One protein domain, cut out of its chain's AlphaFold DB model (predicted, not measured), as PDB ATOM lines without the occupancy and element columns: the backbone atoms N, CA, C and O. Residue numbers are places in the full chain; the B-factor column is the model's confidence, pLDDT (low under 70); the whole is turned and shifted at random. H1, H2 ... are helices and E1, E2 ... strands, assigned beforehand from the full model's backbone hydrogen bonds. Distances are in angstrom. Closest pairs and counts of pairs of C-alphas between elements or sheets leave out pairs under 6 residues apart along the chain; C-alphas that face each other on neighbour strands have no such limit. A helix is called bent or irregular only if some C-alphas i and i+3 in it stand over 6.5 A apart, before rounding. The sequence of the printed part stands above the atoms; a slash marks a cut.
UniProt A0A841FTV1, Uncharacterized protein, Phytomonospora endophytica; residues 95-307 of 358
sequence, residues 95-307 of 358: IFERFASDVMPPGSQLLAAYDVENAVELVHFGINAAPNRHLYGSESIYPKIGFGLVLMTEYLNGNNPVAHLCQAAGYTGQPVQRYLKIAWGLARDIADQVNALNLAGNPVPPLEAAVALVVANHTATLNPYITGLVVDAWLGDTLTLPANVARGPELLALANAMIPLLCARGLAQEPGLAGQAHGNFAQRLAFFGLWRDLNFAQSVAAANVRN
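AT A GLANCE: This is residues 95 to 307 of the 358 residues of an uncharacterized protein of Phytomonospora endophytica (UniProt A0A841FTV1). A body of helices has H3 in its middle, with the long helices H5, H8 and H9 around it. H1 and the bent helix H6 pack on H5, the short H4 and H7 sit together by the first residues of H5, and H9 reaches past H3 to cover a small patch made by strands E1 and E2. The printed part has 213 residues with nine named helices and two named strands, in the order E1 H1 H2 E2 H3 H4 H5 H6 H7 H8 H9, and is mostly helix. It is compact, with a radius of gyration of the C-alphas of 17.1 A, and spans 52 by 49 by 37 A.

HOW THE PARTS SIT: E1, residues 95 to 100, and E2, residues 137 to 139, meet only at a point; C-alphas 99 and 137, which face each other, are 4.1 A apart. H1, residues 109 to 124, touches residues 178 to 189 of H5, residues 173 to 199, opposite ways at a shallow tilt of 33 degrees, only just short of steep; the closest C-alphas are those of Leu 110 and Gly 185, 4.1 A. H2, residues 133 to 136, is near H9, residues 281 to 305. H3, residues 141 to 156, touches residues 175 to 183 of H5, with the C-alphas of Gly 148 and Val 176 closest at 4.8 A. H3 touches H8, residues 242 to 269, opposite ways at a steep tilt of 40 degrees, closest at C-alphas 149 and 255, 5.4 A. H3 touches residues 281 to 292 of H9 at a shallow tilt of 24 degrees, closest at C-alphas 143 and 288, 5.1 A. H4, residues 162 to 165, touches H7, residues 235 to 239, closest at C-alphas 165 and 236, 4.2 A. H6, residues 206 to 228, was assigned as one helix by its hydrogen bonds but is bent, with C-alphas 217 and 220 7.8 A apart; its arms H6a, up to 217, and H6b, from 220, are about perpendicular at 89 degrees. H6a touches residues 187 to 194 of H5, about perpendicular at 75 degrees, closest at C-alphas 191 and 212, 4.2 A. Every O i to N i+4 pair is within hydrogen-bond range in H5, H6a, H7 and H9, against 10 of 12 in H1, 10 of 12 in H3, 3 of 5 in H6b and 17 of 24 in H8; H2 and H4 are too short for such a pair.

IN THESE COORDINATES: E1 begins at C-alpha 95 (101.325, 77.779, 20.805). H5 is 38.9 A long, H8 40.9 A and H9 36.4 A, ending at C-alpha 305 (92.849, 78.224, 30.140). H1 and H8 are irregular: C-alphas 117 and 120 are 7.9 A apart, and C-alphas 243 and 246 are 7.2 A apart.

THE WHOLE: The C-alphas of Pro 242 and Val 305 are the two farthest apart, at 52.2 A. The printed part has no cut, and the link H8 to H9, 11 residues, is long. No printed residue is under 70 in pLDDT.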
ATOM      1  N   ILE A  95     100.796  79.139  20.974       97.75
ATOM      2  CA  ILE A  95     101.325  77.779  20.805       97.75
ATOM      3  C   ILE A  95     101.454  77.463  19.309       97.75
ATOM      4  O   ILE A  95     100.705  78.009  18.497       97.75
ATOM      5  N   PHE A  96     102.400  76.607  18.927       96.62
ATOM      6  CA  PHE A  96     102.641  76.257  17.527       96.62
ATOM      7  C   PHE A  96     103.019  74.785  17.360       96.62
ATOM      8  O   PHE A  96     103.861  74.265  18.095       96.62
ATOM      9  N   GLU A  97     102.449  74.142  16.342       94.25
ATOM     10  CA  GLU A  97     102.677  72.728  16.035       94.25
ATOM     11  C   GLU A  97     104.120  72.379  15.713       94.25
ATOM     12  O   GLU A  97     104.542  71.249  15.941       94.25
ATOM     13  N   ARG A  98     104.933  73.329  15.248       93.00
ATOM     14  CA  ARG A  98     106.344  73.035  15.011       93.00
ATOM     15  C   ARG A  98     107.083  72.751  16.316       93.00
ATOM     16  O   ARG A  98     108.025  71.960  16.318       93.00
ATOM     17  N   PHE A  99     106.650  73.348  17.424       96.19
ATOM     18  CA  PHE A  99     107.294  73.171  18.715       96.19
ATOM     19  C   PHE A  99     106.716  71.973  19.480       96.19
ATOM     20  O   PHE A  99     105.527  71.657  19.402       96.19
ATOM     21  N   ALA A 100     107.590  71.272  20.198       96.81
ATOM     22  CA  ALA A 100     107.237  70.147  21.052       96.81
ATOM     23  C   ALA A 100     106.607  70.640  22.360       96.81
ATOM     24  O   ALA A 100     107.129  71.572  22.973       96.81
ATOM     25  N   SER A 101     105.517  70.008  22.793       96.62
ATOM     26  CA  SER A 101     104.903  70.244  24.108       96.62
ATOM     27  C   SER A 101     105.574  69.448  25.238       96.62
ATOM     28  O   SER A 101     105.237  69.625  26.409       96.62
ATOM     29  N   ASP A 102     106.542  68.584  24.917       96.06
ATOM     30  CA  ASP A 102     107.231  67.736  25.889       96.06
ATOM     31  C   ASP A 102     108.320  68.485  26.660       96.06
ATOM     32  O   ASP A 102     109.088  69.284  26.114       96.06
ATOM     33  N   VAL A 103     108.479  68.117  27.931       95.19
ATOM     34  CA  VAL A 103     109.681  68.448  28.700       95.19
ATOM     35  C   VAL A 103     110.773  67.444  28.337       95.19
ATOM     36  O   VAL A 103     110.779  66.309  28.814       95.19
ATOM     37  N   MET A 104     111.699  67.857  27.475       94.12
ATOM     38  CA  MET A 104     112.849  67.032  27.097       94.12
ATOM     39  C   MET A 104     113.963  67.127  28.157       94.12
ATOM     40  O   MET A 104     114.268  68.236  28.608       94.12
ATOM     41  N   PRO A 105     114.590  66.005  28.566       93.06
ATOM     42  CA  PRO A 105     115.620  66.019  29.601       93.06
ATOM     43  C   PRO A 105     116.837  66.880  29.215       93.06
ATOM     44  O   PRO A 105     117.337  66.752  28.089       93.06
ATOM     45  N   PRO A 106     117.367  67.713  30.132       93.56
ATOM     46  CA  PRO A 106     118.617  68.432  29.911       93.56
ATOM     47  C   PRO A 106     119.768  67.477  29.578       93.56
ATOM     48  O   PRO A 106     119.924  66.439  30.216       93.56
ATOM     49  N   GLY A 107     120.578  67.836  28.582       94.06
ATOM     50  CA  GLY A 107     121.720  67.027  28.141       94.06
ATOM     51  C   GLY A 107     121.367  65.814  27.271       94.06
ATOM     52  O   GLY A 107     122.284  65.124  26.835       94.06
ATOM     53  N   SER A 108     120.083  65.565  26.989       97.44
ATOM     54  CA  SER A 108     119.672  64.504  26.061       97.44
ATOM     55  C   SER A 108     120.028  64.833  24.607       97.44
ATOM     56  O   SER A 108     120.005  65.993  24.177       97.44
ATOM     57  N   GLN A 109     120.323  63.796  23.829       98.31
ATOM     58  CA  GLN A 109     120.593  63.894  22.397       98.31
ATOM     59  C   GLN A 109     119.322  64.249  21.611       98.31
ATOM     60  O   GLN A 109     119.410  64.944  20.597       98.31
ATOM     61  N   LEU A 110     118.140  63.830  22.085       98.12
ATOM     62  CA  LEU A 110     116.843  64.279  21.578       98.12
ATOM     63  C   LEU A 110     116.717  65.804  21.660       98.12
ATOM     64  O   LEU A 110     116.414  66.440  20.648       98.12
ATOM     65  N   LEU A 111     116.969  66.393  22.837       97.25
ATOM     66  CA  LEU A 111     116.887  67.843  23.022       97.25
ATOM     67  C   LEU A 111     117.891  68.569  22.124       97.25
ATOM     68  O   LEU A 111     117.529  69.543  21.471       97.25
ATOM     69  N   ALA A 112     119.130  68.076  22.044       97.50
ATOM     70  CA  ALA A 112     120.155  68.671  21.192       97.50
ATOM     71  C   ALA A 112     119.747  68.676  19.708       97.50
ATOM     72  O   ALA A 112     119.852  69.706  19.041       97.50
ATOM     73  N   ALA A 113     119.237  67.552  19.192       97.88
ATOM     74  CA  ALA A 113     118.753  67.463  17.817       97.88
ATOM     75  C   ALA A 113     117.532  68.369  17.580       97.88
ATOM     76  O   ALA A 113     117.481  69.085  16.581       97.88
ATOM     77  N   TYR A 114     116.575  68.379  18.511       97.44
ATOM     78  CA  TYR A 114     115.394  69.240  18.442       97.44
ATOM     79  C   TYR A 114     115.760  70.731  18.404       97.44
ATOM     80  O   TYR A 114     115.191  71.480  17.606       97.44
ATOM     81  N   ASP A 115     116.712  71.158  19.234       96.25
ATOM     82  CA  ASP A 115     117.154  72.549  19.306       96.25
ATOM     83  C   ASP A 115     117.867  72.987  18.024       96.25
ATOM     84  O   ASP A 115     117.610  74.089  17.540       96.25
ATOM     85  N   VAL A 116     118.696  72.123  17.426       96.62
ATOM     86  CA  VAL A 116     119.328  72.393  16.122       96.62
ATOM     87  C   VAL A 116     118.272  72.563  15.027       96.62
ATOM     88  O   VAL A 116     118.298  73.557  14.302       96.62
ATOM     89  N   GLU A 117     117.308  71.644  14.939       96.62
ATOM     90  CA  GLU A 117     116.261  71.662  13.907       96.62
ATOM     91  C   GLU A 117     115.281  72.839  14.017       96.62
ATOM     92  O   GLU A 117     114.603  73.202  13.048       96.62
ATOM     93  N   ASN A 118     115.174  73.440  15.203       96.12
ATOM     94  CA  ASN A 118     114.238  74.528  15.463       96.12
ATOM     95  C   ASN A 118     114.918  75.859  15.778       96.12
ATOM     96  O   ASN A 118     114.208  76.836  15.997       96.12
ATOM     97  N   ALA A 119     116.250  75.950  15.752       96.25
ATOM     98  CA  ALA A 119     116.992  77.147  16.154       96.25
ATOM     99  C   ALA A 119     116.484  78.430  15.470       96.25
ATOM    100  O   ALA A 119     116.224  79.432  16.138       96.25
ATOM    101  N   VAL A 120     116.280  78.384  14.148       95.06
ATOM    102  CA  VAL A 120     115.786  79.527  13.360       95.06
ATOM    103  C   VAL A 120     114.375  79.933  13.786       95.06
ATOM    104  O   VAL A 120     114.098  81.118  13.969       95.06
ATOM    105  N   GLU A 121     113.484  78.964  13.995       93.69
ATOM    106  CA  GLU A 121     112.113  79.245  14.422       93.69
ATOM    107  C   GLU A 121     112.049  79.741  15.861       93.69
ATOM    108  O   GLU A 121     111.329  80.690  16.148       93.69
ATOM    109  N   LEU A 122     112.844  79.177  16.767       95.44
ATOM    110  CA  LEU A 122     112.916  79.643  18.148       95.44
ATOM    111  C   LEU A 122     113.346  81.116  18.221       95.44
ATOM    112  O   LEU A 122     112.804  81.870  19.030       95.44
ATOM    113  N   VAL A 123     114.278  81.543  17.362       95.12
ATOM    114  CA  VAL A 123     114.675  82.955  17.232       95.12
ATOM    115  C   VAL A 123     113.548  83.788  16.619       95.12
ATOM    116  O   VAL A 123     113.194  84.821  17.181       95.12
ATOM    117  N   HIS A 124     112.943  83.334  15.518       93.31
ATOM    118  CA  HIS A 124     111.841  84.047  14.860       93.31
ATOM    119  C   HIS A 124     110.650  84.287  15.804       93.31
ATOM    120  O   HIS A 124     110.030  85.355  15.807       93.31
ATOM    121  N   PHE A 125     110.352  83.303  16.650       94.81
ATOM    122  CA  PHE A 125     109.283  83.381  17.635       94.81
ATOM    123  C   PHE A 125     109.697  84.062  18.953       94.81
ATOM    124  O   PHE A 125     108.849  84.282  19.818       94.81
ATOM    125  N   GLY A 126     110.965  84.466  19.097       94.69
ATOM    126  CA  GLY A 126     111.470  85.177  20.275       94.69
ATOM    127  C   GLY A 126     111.517  84.324  21.546       94.69
ATOM    128  O   GLY A 126     111.449  84.863  22.646       94.69
ATOM    129  N   ILE A 127     111.603  82.998  21.407       95.56
ATOM    130  CA  ILE A 127     111.562  82.031  22.519       95.56
ATOM    131  C   ILE A 127     112.850  81.209  22.656       95.56
ATOM    132  O   ILE A 127     112.922  80.283  23.464       95.56
ATOM    133  N   ASN A 128     113.901  81.542  21.903       94.75
ATOM    134  CA  ASN A 128     115.195  80.862  21.989       94.75
ATOM    135  C   ASN A 128     115.805  80.912  23.402       94.75
ATOM    136  O   ASN A 128     116.450  79.959  23.806       94.75
ATOM    137  N   ALA A 129     115.584  81.966  24.183       93.25
ATOM    138  CA  ALA A 129     116.074  82.058  25.561       93.25
ATOM    139  C   ALA A 129     115.032  81.633  26.614       93.25
ATOM    140  O   ALA A 129     115.301  81.724  27.811       93.25
ATOM    141  N   ALA A 130     113.837  81.188  26.204       93.31
ATOM    142  CA  ALA A 130     112.784  80.827  27.146       93.31
ATOM    143  C   ALA A 130     113.145  79.527  27.897       93.31
ATOM    144  O   ALA A 130     113.459  78.529  27.250       93.31
ATOM    145  N   PRO A 131     113.056  79.484  29.240       88.50
ATOM    146  CA  PRO A 131     113.374  78.278  30.012       88.50
ATOM    147  C   PRO A 131     112.327  77.166  29.840       88.50
ATOM    148  O   PRO A 131     112.648  75.988  29.940       88.50
ATOM    149  N   ASN A 132     111.078  77.529  29.531       91.56
ATOM    150  CA  ASN A 132     109.945  76.609  29.419       91.56
ATOM    151  C   ASN A 132     109.402  76.557  27.980       91.56
ATOM    152  O   ASN A 132     108.219  76.802  27.755       91.56
ATOM    153  N   ARG A 133     110.261  76.261  26.989       93.88
ATOM    154  CA  ARG A 133     109.871  76.244  25.558       93.88
ATOM    155  C   ARG A 133     108.699  75.307  25.249       93.88
ATOM    156  O   ARG A 133     107.922  75.591  24.346       93.88
ATOM    157  N   HIS A 134     108.538  74.245  26.036       95.38
ATOM    158  CA  HIS A 134     107.432  73.297  25.917       95.38
ATOM    159  C   HIS A 134     106.046  73.957  26.047       95.38
ATOM    160  O   HIS A 134     105.081  73.495  25.451       95.38
ATOM    161  N   LEU A 135     105.938  75.095  26.747       95.38
ATOM    162  CA  LEU A 135     104.683  75.845  26.883       95.38
ATOM    163  C   LEU A 135     104.196  76.501  25.583       95.38
ATOM    164  O   LEU A 135     103.032  76.913  25.540       95.38
ATOM    165  N   TYR A 136     105.077  76.604  24.580       96.94
ATOM    166  CA  TYR A 136     104.815  77.133  23.238       96.94
ATOM    167  C   TYR A 136     104.585  76.026  22.200       96.94
ATOM    168  O   TYR A 136     104.255  76.328  21.054       96.94
ATOM    169  N   GLY A 137     104.781  74.756  22.561       97.06
ATOM    170  CA  GLY A 137     104.457  73.621  21.704       97.06
ATOM    171  C   GLY A 137     102.984  73.260  21.782       97.06
ATOM    172  O   GLY A 137     102.377  73.356  22.847       97.06
ATOM    173  N   SER A 138     102.409  72.843  20.657       94.19
ATOM    174  CA  SER A 138     101.026  72.354  20.624       94.19
ATOM    175  C   SER A 138     100.911  70.837  20.509       94.19
ATOM    176  O   SER A 138      99.810  70.321  20.599       94.19
ATOM    177  N   GLU A 139     102.008  70.107  20.322       92.88
ATOM    178  CA  GLU A 139     101.978  68.653  20.137       92.88
ATOM    179  C   GLU A 139     103.257  68.000  20.649       92.88
ATOM    180  O   GLU A 139     104.352  68.550  20.479       92.88
ATOM    181  N   SER A 140     103.123  66.775  21.153       96.00
ATOM    182  CA  SER A 140     104.259  65.938  21.515       96.00
ATOM    183  C   SER A 140     105.162  65.629  20.309       96.00
ATOM    184  O   SER A 140     104.707  65.418  19.180       96.00
ATOM    185  N   ILE A 141     106.469  65.568  20.546       97.69
ATOM    186  CA  ILE A 141     107.498  65.219  19.571       97.69
ATOM    187  C   ILE A 141     107.469  63.736  19.203       97.69
ATOM    188  O   ILE A 141     107.784  63.380  18.070       97.69
ATOM    189  N   TYR A 142     107.060  62.859  20.122       98.12
ATOM    190  CA  TYR A 142     107.078  61.412  19.907       98.12
ATOM    191  C   TYR A 142     106.186  60.957  18.744       98.12
ATOM    192  O   TYR A 142     106.694  60.250  17.865       98.12
ATOM    193  N   PRO A 143     104.904  61.367  18.650       98.06
ATOM    194  CA  PRO A 143     104.096  61.001  17.498       98.06
ATOM    195  C   PRO A 143     104.557  61.676  16.203       98.06
ATOM    196  O   PRO A 143     104.395  61.086  15.139       98.06
ATOM    197  N   LYS A 144     105.197  62.853  16.256       97.56
ATOM    198  CA  LYS A 144     105.794  63.490  15.067       97.56
ATOM    199  C   LYS A 144     106.970  62.685  14.518       97.56
ATOM    200  O   LYS A 144     107.044  62.454  13.312       97.56
ATOM    201  N   ILE A 145     107.842  62.202  15.409       98.62
ATOM    202  CA  ILE A 145     108.918  61.268  15.063       98.62
ATOM    203  C   ILE A 145     108.324  60.019  14.409       98.62
ATOM    204  O   ILE A 145     108.733  59.648  13.310       98.62
ATOM    205  N   GLY A 146     107.331  59.397  15.052       98.44
ATOM    206  CA  GLY A 146     106.673  58.198  14.535       98.44
ATOM    207  C   GLY A 146     106.075  58.416  13.146       98.44
ATOM    208  O   GLY A 146     106.352  57.647  12.228       98.44
ATOM    209  N   PHE A 147     105.331  59.508  12.963       97.69
ATOM    210  CA  PHE A 147     104.718  59.876  11.689       97.69
ATOM    211  C   PHE A 147     105.762  60.074  10.578       97.69
ATOM    212  O   PHE A 147     105.634  59.498   9.498       97.69
ATOM    213  N   GLY A 148     106.828  60.836  10.853       97.44
ATOM    214  CA  GLY A 148     107.913  61.077   9.898       97.44
ATOM    215  C   GLY A 148     108.655  59.799   9.496       97.44
ATOM    216  O   GLY A 148     108.923  59.589   8.313       97.44
ATOM    217  N   LEU A 149     108.931  58.908  10.454       98.50
ATOM    218  CA  LEU A 149     109.570  57.620  10.174       98.50
ATOM    219  C   LEU A 149     108.661  56.695   9.361       98.50
ATOM    220  O   LEU A 149     109.141  56.058   8.428       98.50
ATOM    221  N   VAL A 150     107.357  56.643   9.658       98.12
ATOM    222  CA  VAL A 150     106.401  55.858   8.860       98.12
ATOM    223  C   VAL A 150     106.374  56.363   7.420       98.12
ATOM    224  O   VAL A 150     106.538  55.552   6.511       98.12
ATOM    225  N   LEU A 151     106.266  57.680   7.196       96.31
ATOM    226  CA  LEU A 151     106.356  58.262   5.851       96.31
ATOM    227  C   LEU A 151     107.640  57.841   5.130       96.31
ATOM    228  O   LEU A 151     107.583  57.441   3.972       96.31
ATOM    229  N   MET A 152     108.783  57.885   5.818       96.94
ATOM    230  CA  MET A 152     110.075  57.502   5.250       96.94
ATOM    231  C   MET A 152     110.096  56.045   4.756       96.94
ATOM    232  O   MET A 152     110.690  55.770   3.712       96.94
ATOM    233  N   THR A 153     109.448  55.116   5.472       96.75
ATOM    234  CA  THR A 153     109.520  53.678   5.144       96.75
ATOM    235  C   THR A 153     108.995  53.330   3.752       96.75
ATOM    236  O   THR A 153     109.577  52.465   3.106       96.75
ATOM    237  N   GLU A 154     107.971  54.015   3.236       94.06
ATOM    238  CA  GLU A 154     107.445  53.743   1.886       94.06
ATOM    239  C   GLU A 154     108.480  54.009   0.791       94.06
ATOM    240  O   GLU A 154     108.560  53.277  -0.194       94.06
ATOM    241  N   TYR A 155     109.311  55.034   0.976       94.38
ATOM    242  CA  TYR A 155     110.361  55.381   0.023       94.38
ATOM    243  C   TYR A 155     111.554  54.432   0.136       94.38
ATOM    244  O   TYR A 155     112.107  54.000  -0.872       94.38
ATOM    245  N   LEU A 156     111.934  54.065   1.364       95.12
ATOM    246  CA  LEU A 156     113.066  53.166   1.606       95.12
ATOM    247  C   LEU A 156     112.771  51.708   1.227       95.12
ATOM    248  O   LEU A 156     113.689  50.989   0.842       95.12
ATOM    249  N   ASN A 157     111.507  51.283   1.295       93.12
ATOM    250  CA  ASN A 157     111.061  49.971   0.816       93.12
ATOM    251  C   ASN A 157     110.881  49.914  -0.711       93.12
ATOM    252  O   ASN A 157     110.634  48.839  -1.251       93.12
ATOM    253  N   GLY A 158     110.985  51.049  -1.413       91.38
ATOM    254  CA  GLY A 158     110.769  51.127  -2.857       91.38
ATOM    255  C   GLY A 158     109.297  51.114  -3.286       91.38
ATOM    256  O   GLY A 158     109.028  50.993  -4.478       91.38
ATOM    257  N   ASN A 159     108.351  51.272  -2.352       93.06
ATOM    258  CA  ASN A 159     106.929  51.426  -2.679       93.06
ATOM    259  C   ASN A 159     106.660  52.774  -3.362       93.06
ATOM    260  O   ASN A 159     105.782  52.873  -4.214       93.06
ATOM    261  N   ASN A 160     107.440  53.803  -3.005       93.38
ATOM    262  CA  ASN A 160     107.420  55.119  -3.633       93.38
ATOM    263  C   ASN A 160     108.829  55.555  -4.082       93.38
ATOM    264  O   ASN A 160     109.813  55.246  -3.408       93.38
ATOM    265  N   PRO A 161     108.960  56.333  -5.174       92.62
ATOM    266  CA  PRO A 161     110.247  56.882  -5.597       92.62
ATOM    267  C   PRO A 161     110.835  57.854  -4.566       92.62
ATOM    268  O   PRO A 161     110.171  58.805  -4.162       92.62
ATOM    269  N   VAL A 162     112.120  57.703  -4.220       93.00
ATOM    270  CA  VAL A 162     112.857  58.658  -3.355       93.00
ATOM    271  C   VAL A 162     112.804  60.093  -3.901       93.00
ATOM    272  O   VAL A 162     112.820  61.043  -3.124       93.00
ATOM    273  N   ALA A 163     112.656  60.260  -5.219       92.94
ATOM    274  CA  ALA A 163     112.474  61.559  -5.867       92.94
ATOM    275  C   ALA A 163     111.270  62.358  -5.323       92.94
ATOM    276  O   ALA A 163     111.273  63.581  -5.388       92.94
ATOM    277  N   HIS A 164     110.263  61.701  -4.740       94.06
ATOM    278  CA  HIS A 164     109.126  62.376  -4.099       94.06
ATOM    279  C   HIS A 164     109.493  63.060  -2.767       94.06
ATOM    280  O   HIS A 164     108.709  63.836  -2.228       94.06
ATOM    281  N   LEU A 165     110.685  62.779  -2.231       94.62
ATOM    282  CA  LEU A 165     111.260  63.460  -1.073       94.62
ATOM    283  C   LEU A 165     112.245  64.569  -1.470       94.62
ATOM    284  O   LEU A 165     112.852  65.159  -0.578       94.62
ATOM    285  N   CYS A 166     112.456  64.819  -2.764       94.81
ATOM    286  CA  CYS A 166     113.304  65.902  -3.264       94.81
ATOM    287  C   CYS A 166     112.574  67.245  -3.247       94.81
ATOM    288  O   CYS A 166     111.341  67.286  -3.281       94.81
ATOM    289  N   GLN A 167     113.332  68.343  -3.308       91.69
ATOM    290  CA  GLN A 167     112.764  69.691  -3.398       91.69
ATOM    291  C   GLN A 167     111.761  69.830  -4.549       91.69
ATOM    292  O   GLN A 167     110.690  70.413  -4.383       91.69
ATOM    293  N   ALA A 168     112.087  69.248  -5.705       89.25
ATOM    294  CA  ALA A 168     111.266  69.320  -6.911       89.25
ATOM    295  C   ALA A 168     109.871  68.685  -6.760       89.25
ATOM    296  O   ALA A 168     108.966  69.039  -7.509       89.25
ATOM    297  N   ALA A 169     109.692  67.758  -5.813       88.06
ATOM    298  CA  ALA A 169     108.420  67.078  -5.579       88.06
ATOM    299  C   ALA A 169     107.560  67.734  -4.486       88.06
ATOM    300  O   ALA A 169     106.405  67.350  -4.306       88.06
ATOM    301  N   GLY A 170     108.096  68.727  -3.770       86.06
ATOM    302  CA  GLY A 170     107.358  69.508  -2.780       86.06
ATOM    303  C   GLY A 170     107.831  69.307  -1.341       86.06
ATOM    304  O   GLY A 170     108.975  68.954  -1.069       86.06
ATOM    305  N   TYR A 171     106.948  69.605  -0.388       86.25
ATOM    306  CA  TYR A 171     107.318  69.852   1.010       86.25
ATOM    307  C   TYR A 171     107.767  68.609   1.790       86.25
ATOM    308  O   TYR A 171     108.638  68.722   2.645       86.25
ATOM    309  N   THR A 172     107.233  67.420   1.486       91.56
ATOM    310  CA  THR A 172     107.344  66.200   2.318       91.56
ATOM    311  C   THR A 172     108.771  65.809   2.718       91.56
ATOM    312  O   THR A 172     108.983  65.302   3.820       91.56
ATOM    313  N   GLY A 173     109.770  66.076   1.871       95.06
ATOM    314  CA  GLY A 173     111.174  65.778   2.166       95.06
ATOM    315  C   GLY A 173     111.739  66.496   3.394       95.06
ATOM    316  O   GLY A 173     112.574  65.919   4.092       95.06
ATOM    317  N   GLN A 174     111.277  67.716   3.679       94.50
ATOM    318  CA  GLN A 174     111.741  68.523   4.813       94.50
ATOM    319  C   GLN A 174     111.303  67.962   6.176       94.50
ATOM    320  O   GLN A 174     112.175  67.669   6.997       94.50
ATOM    321  N   PRO A 175     109.996  67.757   6.463       93.56
ATOM    322  CA  PRO A 175     109.574  67.218   7.750       93.56
ATOM    323  C   PRO A 175     110.089  65.791   7.971       93.56
ATOM    324  O   PRO A 175     110.458  65.461   9.097       93.56
ATOM    325  N   VAL A 176     110.190  64.959   6.925       96.69
ATOM    326  CA  VAL A 176     110.784  63.617   7.053       96.69
ATOM    327  C   VAL A 176     112.251  63.709   7.482       96.69
ATOM    328  O   VAL A 176     112.657  63.005   8.407       96.69
ATOM    329  N   GLN A 177     113.040  64.607   6.879       97.38
ATOM    330  CA  GLN A 177     114.430  64.829   7.283       97.38
ATOM    331  C   GLN A 177     114.534  65.297   8.740       97.38
ATOM    332  O   GLN A 177     115.286  64.722   9.529       97.38
ATOM    333  N   ARG A 178     113.751  66.320   9.105       97.31
ATOM    334  CA  ARG A 178     113.745  66.900  10.452       97.31
ATOM    335  C   ARG A 178     113.499  65.825  11.502       97.31
ATOM    336  O   ARG A 178     114.268  65.671  12.451       97.31
ATOM    337  N   TYR A 179     112.438  65.045  11.315       98.06
ATOM    338  CA  TYR A 179     112.064  64.025  12.281       98.06
ATOM    339  C   TYR A 179     112.991  62.810  12.261       98.06
ATOM    340  O   TYR A 179     113.147  62.195  13.308       98.06
ATOM    341  N   LEU A 180     113.691  62.514  11.158       98.50
ATOM    342  CA  LEU A 180     114.796  61.549  11.155       98.50
ATOM    343  C   LEU A 180     115.947  62.002  12.071       98.50
ATOM    344  O   LEU A 180     116.452  61.204  12.862       98.50
ATOM    345  N   LYS A 181     116.355  63.274  12.003       98.44
ATOM    346  CA  LYS A 181     117.435  63.807  12.854       98.44
ATOM    347  C   LYS A 181     117.065  63.761  14.333       98.44
ATOM    348  O   LYS A 181     117.853  63.305  15.159       98.44
ATOM    349  N   ILE A 182     115.837  64.161  14.653       98.56
ATOM    350  CA  ILE A 182     115.299  64.106  16.015       98.56
ATOM    351  C   ILE A 182     115.147  62.644  16.483       98.56
ATOM    352  O   ILE A 182     115.510  62.325  17.617       98.56
ATOM    353  N   ALA A 183     114.699  61.732  15.608       98.75
ATOM    354  CA  ALA A 183     114.627  60.297  15.894       98.75
ATOM    355  C   ALA A 183     115.992  59.714  16.257       98.75
ATOM    356  O   ALA A 183     116.082  58.906  17.175       98.75
ATOM    357  N   TRP A 184     117.046  60.115  15.542       98.75
ATOM    358  CA  TRP A 184     118.403  59.650  15.806       98.75
ATOM    359  C   TRP A 184     118.907  60.099  17.180       98.75
ATOM    360  O   TRP A 184     119.509  59.301  17.896       98.75
ATOM    361  N   GLY A 185     118.599  61.337  17.585       98.62
ATOM    362  CA  GLY A 185     118.842  61.809  18.951       98.62
ATOM    363  C   GLY A 185     118.152  60.918  19.988       98.62
ATOM    364  O   GLY A 185     118.817  60.350  20.851       98.62
ATOM    365  N   LEU A 186     116.843  60.696  19.838       98.75
ATOM    366  CA  LEU A 186     116.080  59.821  20.735       98.75
ATOM    367  C   LEU A 186     116.614  58.378  20.761       98.75
ATOM    368  O   LEU A 186     116.711  57.779  21.828       98.75
ATOM    369  N   ALA A 187     116.980  57.812  19.610       98.88
ATOM    370  CA  ALA A 187     117.524  56.460  19.525       98.88
ATOM    371  C   ALA A 187     118.837  56.324  20.308       98.88
ATOM    372  O   ALA A 187     119.054  55.314  20.979       98.88
ATOM    373  N   ARG A 188     119.696  57.350  20.271       98.75
ATOM    374  CA  ARG A 188     120.938  57.383  21.053       98.75
ATOM    375  C   ARG A 188     120.678  57.517  22.552       98.75
ATOM    376  O   ARG A 188     121.311  56.796  23.313       98.75
ATOM    377  N   ASP A 189     119.709  58.334  22.962       98.75
ATOM    378  CA  ASP A 189     119.293  58.397  24.371       98.75
ATOM    379  C   ASP A 189     118.791  57.033  24.873       98.75
ATOM    380  O   ASP A 189     119.115  56.611  25.982       98.75
ATOM    381  N   ILE A 190     118.029  56.309  24.046       98.75
ATOM    382  CA  ILE A 190     117.566  54.949  24.357       98.75
ATOM    383  C   ILE A 190     118.752  53.983  24.456       98.75
ATOM    384  O   ILE A 190     118.809  53.185  25.388       98.75
ATOM    385  N   ALA A 191     119.720  54.056  23.539       98.69
ATOM    386  CA  ALA A 191     120.919  53.223  23.596       98.69
ATOM    387  C   ALA A 191     121.729  53.465  24.884       98.69
ATOM    388  O   ALA A 191     122.163  52.506  25.522       98.69
ATOM    389  N   ASP A 192     121.868  54.721  25.311       98.50
ATOM    390  CA  ASP A 192     122.534  55.077  26.567       98.50
ATOM    391  C   ASP A 192     121.773  54.524  27.789       98.50
ATOM    392  O   ASP A 192     122.389  53.976  28.707       98.50
ATOM    393  N   GLN A 193     120.435  54.569  27.779       98.25
ATOM    394  CA  GLN A 193     119.595  53.952  28.818       98.25
ATOM    395  C   GLN A 193     119.755  52.427  28.866       98.25
ATOM    396  O   GLN A 193     119.913  51.858  29.947       98.25
ATOM    397  N   VAL A 194     119.762  51.756  27.710       98.69
ATOM    398  CA  VAL A 194     119.996  50.307  27.610       98.69
ATOM    399  C   VAL A 194     121.379  49.936  28.144       98.69
ATOM    400  O   VAL A 194     121.507  48.979  28.908       98.69
ATOM    401  N   ASN A 195     122.410  50.712  27.803       98.31
ATOM    402  CA  ASN A 195     123.761  50.511  28.323       98.31
ATOM    403  C   ASN A 195     123.804  50.656  29.850       98.31
ATOM    404  O   ASN A 195     124.402  49.818  30.524       98.31
ATOM    405  N   ALA A 196     123.131  51.665  30.407       98.25
ATOM    406  CA  ALA A 196     123.041  51.853  31.853       98.25
ATOM    407  C   ALA A 196     122.312  50.690  32.554       98.25
ATOM    408  O   ALA A 196     122.781  50.212  33.589       98.25
ATOM    409  N   LEU A 197     121.209  50.191  31.982       98.38
ATOM    410  CA  LEU A 197     120.488  49.024  32.505       98.38
ATOM    411  C   LEU A 197     121.360  47.763  32.486       98.38
ATOM    412  O   LEU A 197     121.445  47.076  33.503       98.38
ATOM    413  N   ASN A 198     122.061  47.504  31.377       97.56
ATOM    414  CA  ASN A 198     122.985  46.375  31.254       97.56
ATOM    415  C   ASN A 198     124.119  46.443  32.289       97.56
ATOM    416  O   ASN A 198     124.404  45.446  32.948       97.56
ATOM    417  N   LEU A 199     124.738  47.616  32.474       97.69
ATOM    418  CA  LEU A 199     125.792  47.821  33.478       97.69
ATOM    419  C   LEU A 199     125.286  47.617  34.911       97.69
ATOM    420  O   LEU A 199     126.028  47.130  35.761       97.69
ATOM    421  N   ALA A 200     124.027  47.965  35.173       97.62
ATOM    422  CA  ALA A 200     123.375  47.753  36.460       97.62
ATOM    423  C   ALA A 200     122.831  46.321  36.655       97.62
ATOM    424  O   ALA A 200     122.302  46.023  37.724       97.62
ATOM    425  N   GLY A 201     122.928  45.440  35.650       97.38
ATOM    426  CA  GLY A 201     122.358  44.087  35.693       97.38
ATOM    427  C   GLY A 201     120.823  44.052  35.676       97.38
ATOM    428  O   GLY A 201     120.227  43.053  36.077       97.38
ATOM    429  N   ASN A 202     120.181  45.136  35.238       98.00
ATOM    430  CA  ASN A 202     118.727  45.256  35.170       98.00
ATOM    431  C   ASN A 202     118.174  44.691  33.850       98.00
ATOM    432  O   ASN A 202     118.855  44.748  32.823       98.00
ATOM    433  N   PRO A 203     116.925  44.183  33.836       97.56
ATOM    434  CA  PRO A 203     116.293  43.718  32.607       97.56
ATOM    435  C   PRO A 203     116.115  44.867  31.609       97.56
ATOM    436  O   PRO A 203     115.612  45.937  31.956       97.56
ATOM    437  N   VAL A 204     116.490  44.617  30.354       98.19
ATOM    438  CA  VAL A 204     116.290  45.553  29.244       98.19
ATOM    439  C   VAL A 204     114.996  45.200  28.509       98.19
ATOM    440  O   VAL A 204     114.853  44.058  28.060       98.19
ATOM    441  N   PRO A 205     114.057  46.144  28.342       98.06
ATOM    442  CA  PRO A 205     112.856  45.876  27.568       98.06
ATOM    443  C   PRO A 205     113.179  45.608  26.076       98.06
ATOM    444  O   PRO A 205     114.067  46.254  25.511       98.06
ATOM    445  N   PRO A 206     112.487  44.666  25.402       98.44
ATOM    446  CA  PRO A 206     112.894  44.205  24.069       98.44
ATOM    447  C   PRO A 206     112.883  45.266  22.958       98.44
ATOM    448  O   PRO A 206     113.712  45.203  22.052       98.44
ATOM    449  N   LEU A 207     111.954  46.228  22.998       98.56
ATOM    450  CA  LEU A 207     111.848  47.266  21.964       98.56
ATOM    451  C   LEU A 207     113.015  48.258  22.061       98.56
ATOM    452  O   LEU A 207     113.628  48.607  21.055       98.56
ATOM    453  N   GLU A 208     113.383  48.641  23.278       98.75
ATOM    454  CA  GLU A 208     114.536  49.476  23.587       98.75
ATOM    455  C   GLU A 208     115.842  48.766  23.209       98.75
ATOM    456  O   GLU A 208     116.709  49.375  22.581       98.75
ATOM    457  N   ALA A 209     115.960  47.462  23.497       98.69
ATOM    458  CA  ALA A 209     117.098  46.651  23.060       98.69
ATOM    459  C   ALA A 209     117.248  46.632  21.528       98.69
ATOM    460  O   ALA A 209     118.363  46.744  21.017       98.69
ATOM    461  N   ALA A 210     116.140  46.524  20.784       98.75
ATOM    462  CA  ALA A 210     116.159  46.540  19.323       98.75
ATOM    463  C   ALA A 210     116.652  47.886  18.766       98.75
ATOM    464  O   ALA A 210     117.469  47.907  17.844       98.75
ATOM    465  N   VAL A 211     116.218  49.008  19.350       98.81
ATOM    466  CA  VAL A 211     116.715  50.344  18.982       98.81
ATOM    467  C   VAL A 211     118.205  50.482  19.301       98.81
ATOM    468  O   VAL A 211     118.979  50.906  18.441       98.81
ATOM    469  N   ALA A 212     118.632  50.073  20.498       98.81
ATOM    470  CA  ALA A 212     120.033  50.132  20.904       98.81
ATOM    471  C   ALA A 212     120.946  49.304  19.981       98.81
ATOM    472  O   ALA A 212     122.038  49.755  19.636       98.81
ATOM    473  N   LEU A 213     120.484  48.137  19.518       98.69
ATOM    474  CA  LEU A 213     121.213  47.304  18.561       98.69
ATOM    475  C   LEU A 213     121.421  48.013  17.215       98.69
ATOM    476  O   LEU A 213     122.521  47.973  16.665       98.69
ATOM    477  N   VAL A 214     120.397  48.697  16.692       98.62
ATOM    478  CA  VAL A 214     120.533  49.496  15.462       98.62
ATOM    479  C   VAL A 214     121.559  50.612  15.661       98.62
ATOM    480  O   VAL A 214     122.434  50.797  14.814       98.62
ATOM    481  N   VAL A 215     121.492  51.329  16.786       98.62
ATOM    482  CA  VAL A 215     122.461  52.387  17.101       98.62
ATOM    483  C   VAL A 215     123.876  51.814  17.163       98.62
ATOM    484  O   VAL A 215     124.773  52.366  16.527       98.62
ATOM    485  N   ALA A 216     124.089  50.690  17.847       98.31
ATOM    486  CA  ALA A 216     125.399  50.046  17.938       98.31
ATOM    487  C   ALA A 216     125.952  49.639  16.560       98.31
ATOM    488  O   ALA A 216     127.115  49.908  16.260       98.31
ATOM    489  N   ASN A 217     125.113  49.056  15.700       98.25
ATOM    490  CA  ASN A 217     125.529  48.550  14.390       98.25
ATOM    491  C   ASN A 217     125.794  49.656  13.361       98.25
ATOM    492  O   ASN A 217     126.611  49.470  12.460       98.25
ATOM    493  N   HIS A 218     125.105  50.794  13.476       97.94
ATOM    494  CA  HIS A 218     125.086  51.809  12.423       97.94
ATOM    495  C   HIS A 218     125.580  53.190  12.865       97.94
ATOM    496  O   HIS A 218     125.608  54.108  12.054       97.94
ATOM    497  N   THR A 219     126.019  53.384  14.113       97.56
ATOM    498  CA  THR A 219     126.499  54.704  14.576       97.56
ATOM    499  C   THR A 219     127.634  55.256  13.719       97.56
ATOM    500  O   THR A 219     127.611  56.434  13.371       97.56
ATOM    501  N   ALA A 220     128.612  54.427  13.340       96.75
ATOM    502  CA  ALA A 220     129.765  54.885  12.561       96.75
ATOM    503  C   ALA A 220     129.369  55.461  11.190       96.75
ATOM    504  O   ALA A 220     130.043  56.349  10.670       96.75
ATOM    505  N   THR A 221     128.270  54.972  10.616       95.94
ATOM    506  CA  THR A 221     127.805  55.335   9.280       95.94
ATOM    507  C   THR A 221     126.659  56.343   9.294       95.94
ATOM    508  O   THR A 221     126.714  57.343   8.576       95.94
ATOM    509  N   LEU A 222     125.642  56.119  10.126       97.12
ATOM    510  CA  LEU A 222     124.478  56.991  10.237       97.12
ATOM    511  C   LEU A 222     124.783  58.284  10.982       97.12
ATOM    512  O   LEU A 222     124.231  59.312  10.605       97.12
ATOM    513  N   ASN A 223     125.654  58.280  11.998       97.38
ATOM    514  CA  ASN A 223     125.873  59.494  12.784       97.38
ATOM    515  C   ASN A 223     126.450  60.637  11.931       97.38
ATOM    516  O   ASN A 223     125.821  61.690  11.923       97.38
ATOM    517  N   PRO A 224     127.546  60.464  11.159       96.69
ATOM    518  CA  PRO A 224     128.055  61.539  10.301       96.69
ATOM    519  C   PRO A 224     127.066  61.957   9.208       96.69
ATOM    520  O   PRO A 224     126.991  63.134   8.870       96.69
ATOM    521  N   TYR A 225     126.301  61.003   8.664       97.69
ATOM    522  CA  TYR A 225     125.291  61.294   7.650       97.69
ATOM    523  C   TYR A 225     124.166  62.161   8.227       97.69
ATOM    524  O   TYR A 225     123.949  63.264   7.744       97.69
ATOM    525  N   ILE A 226     123.492  61.695   9.286       97.88
ATOM    526  CA  ILE A 226     122.307  62.343   9.866       97.88
ATOM    527  C   ILE A 226     122.658  63.699  10.489       97.88
ATOM    528  O   ILE A 226     121.924  64.666  10.291       97.88
ATOM    529  N   THR A 227     123.773  63.810  11.223       95.06
ATOM    530  CA  THR A 227     124.170  65.095  11.827       95.06
ATOM    531  C   THR A 227     124.671  66.099  10.791       95.06
ATOM    532  O   THR A 227     124.549  67.301  11.017       95.06
ATOM    533  N   GLY A 228     125.185  65.622   9.651       95.88
ATOM    534  CA  GLY A 228     125.627  66.447   8.527       95.88
ATOM    535  C   GLY A 228     124.500  66.949   7.619       95.88
ATOM    536  O   GLY A 228     124.753  67.792   6.759       95.88
ATOM    537  N   LEU A 229     123.267  66.461   7.787       96.81
ATOM    538  CA  LEU A 229     122.125  66.947   7.016       96.81
ATOM    539  C   LEU A 229     121.823  68.414   7.363       96.81
ATOM    540  O   LEU A 229     121.716  68.787   8.534       96.81
ATOM    541  N   VAL A 230     121.658  69.249   6.339       96.25
ATOM    542  CA  VAL A 230     121.342  70.672   6.504       96.25
ATOM    543  C   VAL A 230     119.889  70.832   6.964       96.25
ATOM    544  O   VAL A 230     118.980  70.255   6.366       96.25
ATOM    545  N   VAL A 231     119.682  71.632   8.018       95.06
ATOM    546  CA  VAL A 231     118.349  71.959   8.561       95.06
ATOM    547  C   VAL A 231     117.431  72.449   7.441       95.06
ATOM    548  O   VAL A 231     117.838  73.268   6.619       95.06
ATOM    549  N   ASP A 232     116.199  71.941   7.418       88.62
ATOM    550  CA  ASP A 232     115.170  72.265   6.421       88.62
ATOM    551  C   ASP A 232     115.570  71.985   4.948       88.62
ATOM    552  O   ASP A 232     114.905  72.445   4.021       88.62
ATOM    553  N   ALA A 233     116.607  71.177   4.691       93.69
ATOM    554  CA  ALA A 233     116.835  70.596   3.363       93.69
ATOM    555  C   ALA A 233     115.866  69.427   3.071       93.69
ATOM    556  O   ALA A 233     115.116  68.962   3.934       93.69
ATOM    557  N   TRP A 234     115.888  68.900   1.852       96.00
ATOM    558  CA  TRP A 234     115.039  67.779   1.449       96.00
ATOM    559  C   TRP A 234     115.796  66.456   1.537       96.00
ATOM    560  O   TRP A 234     116.854  66.299   0.929       96.00
ATOM    561  N   LEU A 235     115.249  65.477   2.271       96.25
ATOM    562  CA  LEU A 235     115.898  64.170   2.439       96.25
ATOM    563  C   LEU A 235     116.161  63.460   1.098       96.25
ATOM    564  O   LEU A 235     117.171  62.774   0.949       96.25
ATOM    565  N   GLY A 236     115.275  63.616   0.110       95.50
ATOM    566  CA  GLY A 236     115.458  63.007  -1.209       95.50
ATOM    567  C   GLY A 236     116.688  63.543  -1.941       95.50
ATOM    568  O   GLY A 236     117.400  62.770  -2.584       95.50
ATOM    569  N   ASP A 237     117.001  64.831  -1.791       95.25
ATOM    570  CA  ASP A 237     118.154  65.453  -2.453       95.25
ATOM    571  C   ASP A 237     119.473  64.862  -1.945       95.25
ATOM    572  O   ASP A 237     120.423  64.712  -2.707       95.25
ATOM    573  N   THR A 238     119.532  64.462  -0.671       95.25
ATOM    574  CA  THR A 238     120.718  63.804  -0.114       95.25
ATOM    575  C   THR A 238     120.742  62.311  -0.422       95.25
ATOM    576  O   THR A 238     121.811  61.780  -0.719       95.25
ATOM    577  N   LEU A 239     119.596  61.623  -0.388       94.62
ATOM    578  CA  LEU A 239     119.506  60.175  -0.633       94.62
ATOM    579  C   LEU A 239     119.719  59.772  -2.095       94.62
ATOM    580  O   LEU A 239     120.156  58.654  -2.359       94.62
ATOM    581  N   THR A 240     119.433  60.662  -3.045       92.00
ATOM    582  CA  THR A 240     119.660  60.413  -4.479       92.00
ATOM    583  C   THR A 240     121.135  60.503  -4.882       92.00
ATOM    584  O   THR A 240     121.501  60.065  -5.974       92.00
ATOM    585  N   LEU A 241     122.010  61.013  -4.008       93.12
ATOM    586  CA  LEU A 241     123.448  61.066  -4.263       93.12
ATOM    587  C   LEU A 241     124.066  59.657  -4.206       93.12
ATOM    588  O   LEU A 241     123.849  58.946  -3.222       93.12
ATOM    589  N   PRO A 242     124.927  59.266  -5.172       91.00
ATOM    590  CA  PRO A 242     125.546  57.936  -5.202       91.00
ATOM    591  C   PRO A 242     126.250  57.533  -3.899       91.00
ATOM    592  O   PRO A 242     126.170  56.381  -3.480       91.00
ATOM    593  N   ALA A 243     126.889  58.491  -3.218       90.94
ATOM    594  CA  ALA A 243     127.581  58.264  -1.947       90.94
ATOM    595  C   ALA A 243     126.644  57.855  -0.791       90.94
ATOM    596  O   ALA A 243     127.100  57.270   0.191       90.94
ATOM    597  N   ASN A 244     125.346  58.147  -0.907       92.06
ATOM    598  CA  ASN A 244     124.355  57.952   0.149       92.06
ATOM    599  C   ASN A 244     123.367  56.816  -0.143       92.06
ATOM    600  O   ASN A 244     122.592  56.462   0.741       92.06
ATOM    601  N   VAL A 245     123.424  56.185  -1.323       83.81
ATOM    602  CA  VAL A 245     122.544  55.053  -1.681       83.81
ATOM    603  C   VAL A 245     122.636  53.926  -0.645       83.81
ATOM    604  O   VAL A 245     121.625  53.342  -0.256       83.81
ATOM    605  N   ALA A 246     123.836  53.675  -0.112       87.31
ATOM    606  CA  ALA A 246     124.070  52.664   0.918       87.31
ATOM    607  C   ALA A 246     123.395  52.968   2.274       87.31
ATOM    608  O   ALA A 246     123.322  52.080   3.121       87.31
ATOM    609  N   ARG A 247     122.886  54.191   2.496       95.06
ATOM    610  CA  ARG A 247     122.218  54.592   3.747       95.06
ATOM    611  C   ARG A 247     120.789  54.070   3.845       95.06
ATOM    612  O   ARG A 247     120.283  53.927   4.952       95.06
ATOM    613  N   GLY A 248     120.140  53.766   2.718       94.69
ATOM    614  CA  GLY A 248     118.732  53.353   2.684       94.69
ATOM    615  C   GLY A 248     118.401  52.201   3.648       94.69
ATOM    616  O   GLY A 248     117.539  52.381   4.510       94.69
ATOM    617  N   PRO A 249     119.112  51.058   3.584       95.81
ATOM    618  CA  PRO A 249     118.886  49.938   4.500       95.81
ATOM    619  C   PRO A 249     119.114  50.278   5.982       95.81
ATOM    620  O   PRO A 249     118.370  49.809   6.840       95.81
ATOM    621  N   GLU A 250     120.107  51.112   6.299       97.44
ATOM    622  CA  GLU A 250     120.427  51.511   7.678       97.44
ATOM    623  C   GLU A 250     119.331  52.419   8.265       97.44
ATOM    624  O   GLU A 250     118.887  52.233   9.398       97.44
ATOM    625  N   LEU A 251     118.840  53.374   7.466       98.25
ATOM    626  CA  LEU A 251     117.723  54.248   7.833       98.25
ATOM    627  C   LEU A 251     116.417  53.463   8.000       98.25
ATOM    628  O   LEU A 251     115.627  53.752   8.900       98.25
ATOM    629  N   LEU A 252     116.203  52.446   7.162       97.88
ATOM    630  CA  LEU A 252     115.055  51.554   7.269       97.88
ATOM    631  C   LEU A 252     115.128  50.703   8.544       97.88
ATOM    632  O   LEU A 252     114.113  50.539   9.217       97.88
ATOM    633  N   ALA A 253     116.315  50.209   8.913       98.44
ATOM    634  CA  ALA A 253     116.521  49.492  10.172       98.44
ATOM    635  C   ALA A 253     116.177  50.374  11.384       98.44
ATOM    636  O   ALA A 253     115.453  49.933  12.279       98.44
ATOM    637  N   LEU A 254     116.607  51.642  11.376       98.69
ATOM    638  CA  LEU A 254     116.230  52.625  12.396       98.69
ATOM    639  C   LEU A 254     114.717  52.834  12.465       98.69
ATOM    640  O   LEU A 254     114.143  52.735  13.550       98.69
ATOM    641  N   ALA A 255     114.059  53.079  11.330       98.50
ATOM    642  CA  ALA A 255     112.611  53.270  11.298       98.50
ATOM    643  C   ALA A 255     111.859  52.033  11.822       98.50
ATOM    644  O   ALA A 255     110.969  52.162  12.662       98.50
ATOM    645  N   ASN A 256     112.254  50.833  11.391       98.19
ATOM    646  CA  ASN A 256     111.616  49.579  11.789       98.19
ATOM    647  C   ASN A 256     111.802  49.238  13.275       98.19
ATOM    648  O   ASN A 256     110.928  48.589  13.843       98.19
ATOM    649  N   ALA A 257     112.889  49.683  13.913       98.69
ATOM    650  CA  ALA A 257     113.075  49.537  15.359       98.69
ATOM    651  C   ALA A 257     112.301  50.604  16.156       98.69
ATOM    652  O   ALA A 257     111.672  50.300  17.169       98.69
ATOM    653  N   MET A 258     112.306  51.853  15.683       98.75
ATOM    654  CA  MET A 258     111.700  52.988  16.385       98.75
ATOM    655  C   MET A 258     110.170  53.003  16.316       98.75
ATOM    656  O   MET A 258     109.520  53.342  17.302       98.75
ATOM    657  N   ILE A 259     109.571  52.650  15.175       98.69
ATOM    658  CA  ILE A 259     108.114  52.725  14.984       98.69
ATOM    659  C   ILE A 259     107.352  51.858  16.007       98.69
ATOM    660  O   ILE A 259     106.472  52.403  16.673       98.69
ATOM    661  N   PRO A 260     107.673  50.562  16.209       98.44
ATOM    662  CA  PRO A 260     107.005  49.744  17.222       98.44
ATOM    663  C   PRO A 260     107.187  50.277  18.647       98.44
ATOM    664  O   PRO A 260     106.224  50.286  19.415       98.44
ATOM    665  N   LEU A 261     108.386  50.767  18.989       98.69
ATOM    666  CA  LEU A 261     108.652  51.400  20.283       98.69
ATOM    667  C   LEU A 261     107.743  52.617  20.503       98.69
ATOM    668  O   LEU A 261     107.137  52.762  21.564       98.69
ATOM    669  N   LEU A 262     107.619  53.484  19.497       98.62
ATOM    670  CA  LEU A 262     106.777  54.675  19.573       98.62
ATOM    671  C   LEU A 262     105.285  54.325  19.604       98.62
ATOM    672  O   LEU A 262     104.544  54.977  20.333       98.62
ATOM    673  N   CYS A 263     104.839  53.280  18.899       98.31
ATOM    674  CA  CYS A 263     103.473  52.767  19.041       98.31
ATOM    675  C   CYS A 263     103.199  52.281  20.473       98.31
ATOM    676  O   CYS A 263     102.190  52.665  21.064       98.31
ATOM    677  N   ALA A 264     104.110  51.496  21.060       97.62
ATOM    678  CA  ALA A 264     103.981  51.024  22.439       97.62
ATOM    679  C   ALA A 264     103.950  52.190  23.441       97.62
ATOM    680  O   ALA A 264     103.115  52.211  24.346       97.62
ATOM    681  N   ARG A 265     104.806  53.201  23.243       97.19
ATOM    682  CA  ARG A 265     104.795  54.432  24.043       97.19
ATOM    683  C   ARG A 265     103.475  55.191  23.904       97.19
ATOM    684  O   ARG A 265     102.932  55.611  24.920       97.19
ATOM    685  N   GLY A 266     102.948  55.328  22.687       97.00
ATOM    686  CA  GLY A 266     101.659  55.973  22.438       97.00
ATOM    687  C   GLY A 266     100.520  55.289  23.183       97.00
ATOM    688  O   GLY A 266      99.795  55.948  23.916       97.00
ATOM    689  N   LEU A 267     100.425  53.959  23.092       97.00
ATOM    690  CA  LEU A 267      99.412  53.177  23.815       97.00
ATOM    691  C   LEU A 267      99.509  53.328  25.343       97.00
ATOM    692  O   LEU A 267      98.496  53.244  26.029       97.00
ATOM    693  N   ALA A 268     100.715  53.539  25.878       95.88
ATOM    694  CA  ALA A 268     100.925  53.753  27.307       95.88
ATOM    695  C   ALA A 268     100.597  55.186  27.764       95.88
ATOM    696  O   ALA A 268     100.218  55.385  28.916       95.88
ATOM    697  N   GLN A 269     100.784  56.181  26.894       94.69
ATOM    698  CA  GLN A 269     100.667  57.602  27.239       94.69
ATOM    699  C   GLN A 269      99.318  58.215  26.867       94.69
ATOM    700  O   GLN A 269      98.892  59.164  27.520       94.69
ATOM    701  N   GLU A 270      98.653  57.692  25.839       95.38
ATOM    702  CA  GLU A 270      97.413  58.242  25.302       95.38
ATOM    703  C   GLU A 270      96.333  57.150  25.216       95.38
ATOM    704  O   GLU A 270      96.254  56.413  24.226       95.38
ATOM    705  N   PRO A 271      95.472  57.035  26.246       92.88
ATOM    706  CA  PRO A 271      94.386  56.061  26.273       92.88
ATOM    707  C   PRO A 271      93.428  56.161  25.079       92.88
ATOM    708  O   PRO A 271      92.845  55.149  24.692       92.88
ATOM    709  N   GLY A 272      93.287  57.341  24.458       93.81
ATOM    710  CA  GLY A 272      92.474  57.539  23.254       93.81
ATOM    711  C   GLY A 272      92.957  56.760  22.022       93.81
ATOM    712  O   GLY A 272      92.221  56.643  21.043       93.81
ATOM    713  N   LEU A 273      94.161  56.179  22.067       96.56
ATOM    714  CA  LEU A 273      94.690  55.292  21.025       96.56
ATOM    715  C   LEU A 273      94.296  53.823  21.217       96.56
ATOM    716  O   LEU A 273      94.611  52.988  20.364       96.56
ATOM    717  N   ALA A 274      93.629  53.476  22.319       93.50
ATOM    718  CA  ALA A 274      93.197  52.110  22.568       93.50
ATOM    719  C   ALA A 274      92.317  51.592  21.415       93.50
ATOM    720  O   ALA A 274      91.369  52.241  20.981       93.50
ATOM    721  N   GLY A 275      92.646  50.404  20.901       90.06
ATOM    722  CA  GLY A 275      91.926  49.786  19.782       90.06
ATOM    723  C   GLY A 275      92.313  50.302  18.391       90.06
ATOM    724  O   GLY A 275      91.842  49.743  17.401       90.06
ATOM    725  N   GLN A 276      93.196  51.300  18.280       94.19
ATOM    726  CA  GLN A 276      93.707  51.735  16.980       94.19
ATOM    727  C   GLN A 276      94.644  50.690  16.380       94.19
ATOM    728  O   GLN A 276      95.672  50.318  16.959       94.19
ATOM    729  N   ALA A 277      94.303  50.228  15.179       93.50
ATOM    730  CA  ALA A 277      95.169  49.345  14.418       93.50
ATOM    731  C   ALA A 277      96.445  50.092  13.997       93.50
ATOM    732  O   ALA A 277      96.395  51.258  13.619       93.50
ATOM    733  N   HIS A 278      97.588  49.406  14.037       94.69
ATOM    734  CA  HIS A 278      98.910  49.969  13.714       94.69
ATOM    735  C   HIS A 278      99.850  48.908  13.097       94.69
ATOM    736  O   HIS A 278     101.078  48.970  13.212       94.69
ATOM    737  N   GLY A 279      99.272  47.900  12.433       91.56
ATOM    738  CA  GLY A 279     100.005  46.775  11.851       91.56
ATOM    739  C   GLY A 279     100.680  47.101  10.516       91.56
ATOM    740  O   GLY A 279     101.779  46.615  10.261       91.56
ATOM    741  N   ASN A 280     100.060  47.948   9.690       94.38
ATOM    742  CA  ASN A 280     100.559  48.340   8.365       94.38
ATOM    743  C   ASN A 280     100.810  49.856   8.237       94.38
ATOM    744  O   ASN A 280     100.549  50.614   9.169       94.38
ATOM    745  N   PHE A 281     101.322  50.298   7.083       94.94
ATOM    746  CA  PHE A 281     101.659  51.702   6.811       94.94
ATOM    747  C   PHE A 281     100.496  52.673   7.071       94.94
ATOM    748  O   PHE A 281     100.626  53.576   7.897       94.94
ATOM    749  N   ALA A 282      99.346  52.461   6.422       96.62
ATOM    750  CA  ALA A 282      98.187  53.349   6.543       96.62
ATOM    751  C   ALA A 282      97.666  53.411   7.986       96.62
ATOM    752  O   ALA A 282      97.372  54.483   8.508       96.62
ATOM    753  N   GLN A 283      97.626  52.259   8.655       97.69
ATOM    754  CA  GLN A 283      97.247  52.146  10.058       97.69
ATOM    755  C   GLN A 283      98.205  52.906  10.986       97.69
ATOM    756  O   GLN A 283      97.761  53.596  11.895       97.69
ATOM    757  N   ARG A 284      99.519  52.841  10.750       97.62
ATOM    758  CA  ARG A 284     100.513  53.567  11.560       97.62
ATOM    759  C   ARG A 284     100.466  55.073  11.329       97.62
ATOM    760  O   ARG A 284     100.597  55.822  12.292       97.62
ATOM    761  N   LEU A 285     100.247  55.524  10.090       96.31
ATOM    762  CA  LEU A 285     100.005  56.945   9.823       96.31
ATOM    763  C   LEU A 285      98.761  57.440  10.560       96.31
ATOM    764  O   LEU A 285      98.826  58.481  11.205       96.31
ATOM    765  N   ALA A 286      97.664  56.681  10.514       97.06
ATOM    766  CA  ALA A 286      96.447  57.014  11.248       97.06
ATOM    767  C   ALA A 286      96.675  57.016  12.769       97.06
ATOM    768  O   ALA A 286      96.250  57.948  13.443       97.06
ATOM    769  N   PHE A 287      97.402  56.030  13.304       98.31
ATOM    770  CA  PHE A 287      97.750  55.944  14.725       98.31
ATOM    771  C   PHE A 287      98.524  57.179  15.200       98.31
ATOM    772  O   PHE A 287      98.127  57.829  16.166       98.31
ATOM    773  N   PHE A 288      99.620  57.535  14.519       98.06
ATOM    774  CA  PHE A 288     100.409  58.703  14.905       98.06
ATOM    775  C   PHE A 288      99.674  60.013  14.613       98.06
ATOM    776  O   PHE A 288      99.799  60.941  15.402       98.06
ATOM    777  N   GLY A 289      98.885  60.085  13.537       96.81
ATOM    778  CA  GLY A 289      98.027  61.234  13.235       96.81
ATOM    779  C   GLY A 289      97.023  61.504  14.354       96.81
ATOM    780  O   GLY A 289      97.013  62.599  14.906       96.81
ATOM    781  N   LEU A 290      96.282  60.476  14.780       96.94
ATOM    782  CA  LEU A 290      95.340  60.589  15.891       96.94
ATOM    783  C   LEU A 290      96.045  60.947  17.205       96.94
ATOM    784  O   LEU A 290      95.529  61.743  17.981       96.94
ATOM    785  N   TRP A 291      97.234  60.397  17.464       97.62
ATOM    786  CA  TRP A 291      97.988  60.770  18.662       97.62
ATOM    787  C   TRP A 291      98.366  62.259  18.645       97.62
ATOM    788  O   TRP A 291      98.211  62.940  19.661       97.62
ATOM    789  N   ARG A 292      98.797  62.790  17.492       96.88
ATOM    790  CA  ARG A 292      99.035  64.232  17.323       96.88
ATOM    791  C   ARG A 292      97.758  65.029  17.577       96.88
ATOM    792  O   ARG A 292      97.800  65.943  18.388       96.88
ATOM    793  N   ASP A 293      96.635  64.637  16.976       96.81
ATOM    794  CA  ASP A 293      95.327  65.286  17.149       96.81
ATOM    795  C   ASP A 293      94.861  65.332  18.615       96.81
ATOM    796  O   ASP A 293      94.424  66.376  19.104       96.81
ATOM    797  N   LEU A 294      94.993  64.223  19.349       95.69
ATOM    798  CA  LEU A 294      94.622  64.136  20.765       95.69
ATOM    799  C   LEU A 294      95.487  65.059  21.631       95.69
ATOM    800  O   LEU A 294      94.973  65.830  22.445       95.69
ATOM    801  N   ASN A 295      96.806  65.023  21.425       94.81
ATOM    802  CA  ASN A 295      97.745  65.863  22.167       94.81
ATOM    803  C   ASN A 295      97.568  67.350  21.823       94.81
ATOM    804  O   ASN A 295      97.679  68.226  22.687       94.81
ATOM    805  N   PHE A 296      97.226  67.618  20.566       95.06
ATOM    806  CA  PHE A 296      96.891  68.936  20.074       95.06
ATOM    807  C   PHE A 296      95.637  69.500  20.742       95.06
ATOM    808  O   PHE A 296      95.677  70.603  21.293       95.06
ATOM    809  N   ALA A 297      94.555  68.724  20.798       95.94
ATOM    810  CA  ALA A 297      93.328  69.131  21.474       95.94
ATOM    811  C   ALA A 297      93.557  69.458  22.958       95.94
ATOM    812  O   ALA A 297      93.099  70.496  23.446       95.94
ATOM    813  N   GLN A 298      94.337  68.630  23.659       95.38
ATOM    814  CA  GLN A 298      94.731  68.882  25.050       95.38
ATOM    815  C   GLN A 298      95.538  70.184  25.184       95.38
ATOM    816  O   GLN A 298      95.258  71.006  26.061       95.38
ATOM    817  N   SER A 299      96.506  70.411  24.291       96.25
ATOM    818  CA  SER A 299      97.365  71.601  24.314       96.25
ATOM    819  C   SER A 299      96.589  72.887  24.028       96.25
ATOM    820  O   SER A 299      96.808  73.895  24.702       96.25
ATOM    821  N   VAL A 300      95.643  72.856  23.087       96.94
ATOM    822  CA  VAL A 300      94.748  73.981  22.776       96.94
ATOM    823  C   VAL A 300      93.815  74.289  23.942       96.94
ATOM    824  O   VAL A 300      93.675  75.451  24.320       96.94
ATOM    825  N   ALA A 301      93.224  73.272  24.573       96.12
ATOM    826  CA  ALA A 301      92.402  73.470  25.765       96.12
ATOM    827  C   ALA A 301      93.215  74.098  26.914       96.12
ATOM    828  O   ALA A 301      92.781  75.076  27.529       96.12
ATOM    829  N   ALA A 302      94.432  73.604  27.162       95.69
ATOM    830  CA  ALA A 302      95.330  74.158  28.174       95.69
ATOM    831  C   ALA A 302      95.808  75.582  27.834       95.69
ATOM    832  O   ALA A 302      95.977  76.418  28.724       95.69
ATOM    833  N   ALA A 303      96.037  75.889  26.556       96.50
ATOM    834  CA  ALA A 303      96.371  77.233  26.089       96.50
ATOM    835  C   ALA A 303      95.202  78.210  26.290       96.50
ATOM    836  O   ALA A 303      95.419  79.312  26.793       96.50
ATOM    837  N   ASN A 304      93.967  77.778  26.018       96.00
ATOM    838  CA  ASN A 304      92.762  78.565  26.278       96.00
ATOM    839  C   ASN A 304      92.620  78.923  27.769       96.00
ATOM    840  O   ASN A 304      92.366  80.075  28.101       96.00
ATOM    841  N   VAL A 305      92.860  77.971  28.680       95.62
ATOM    842  CA  VAL A 305      92.849  78.224  30.140       95.62
ATOM    843  C   VAL A 305      93.926  79.234  30.558       95.62
ATOM    844  O   VAL A 305      93.723  80.021  31.481       95.62
ATOM    845  N   ARG A 306      95.068  79.250  29.861       94.75
ATOM    846  CA  ARG A 306      96.163  80.210  30.072       94.75
ATOM    847  C   ARG A 306      95.942  81.560  29.373       94.75
ATOM    848  O   ARG A 306      96.828  82.406  29.447       94.75
ATOM    849  N   ASN A 307      94.797  81.774  28.719       95.25
ATOM    850  CA  ASN A 307      94.496  82.965  27.915       95.25
ATOM    851  C   ASN A 307      95.533  83.229  26.807       95.25
ATOM    852  O   ASN A 307      95.892  84.373  26.520       95.25
TER     853      ASN A 307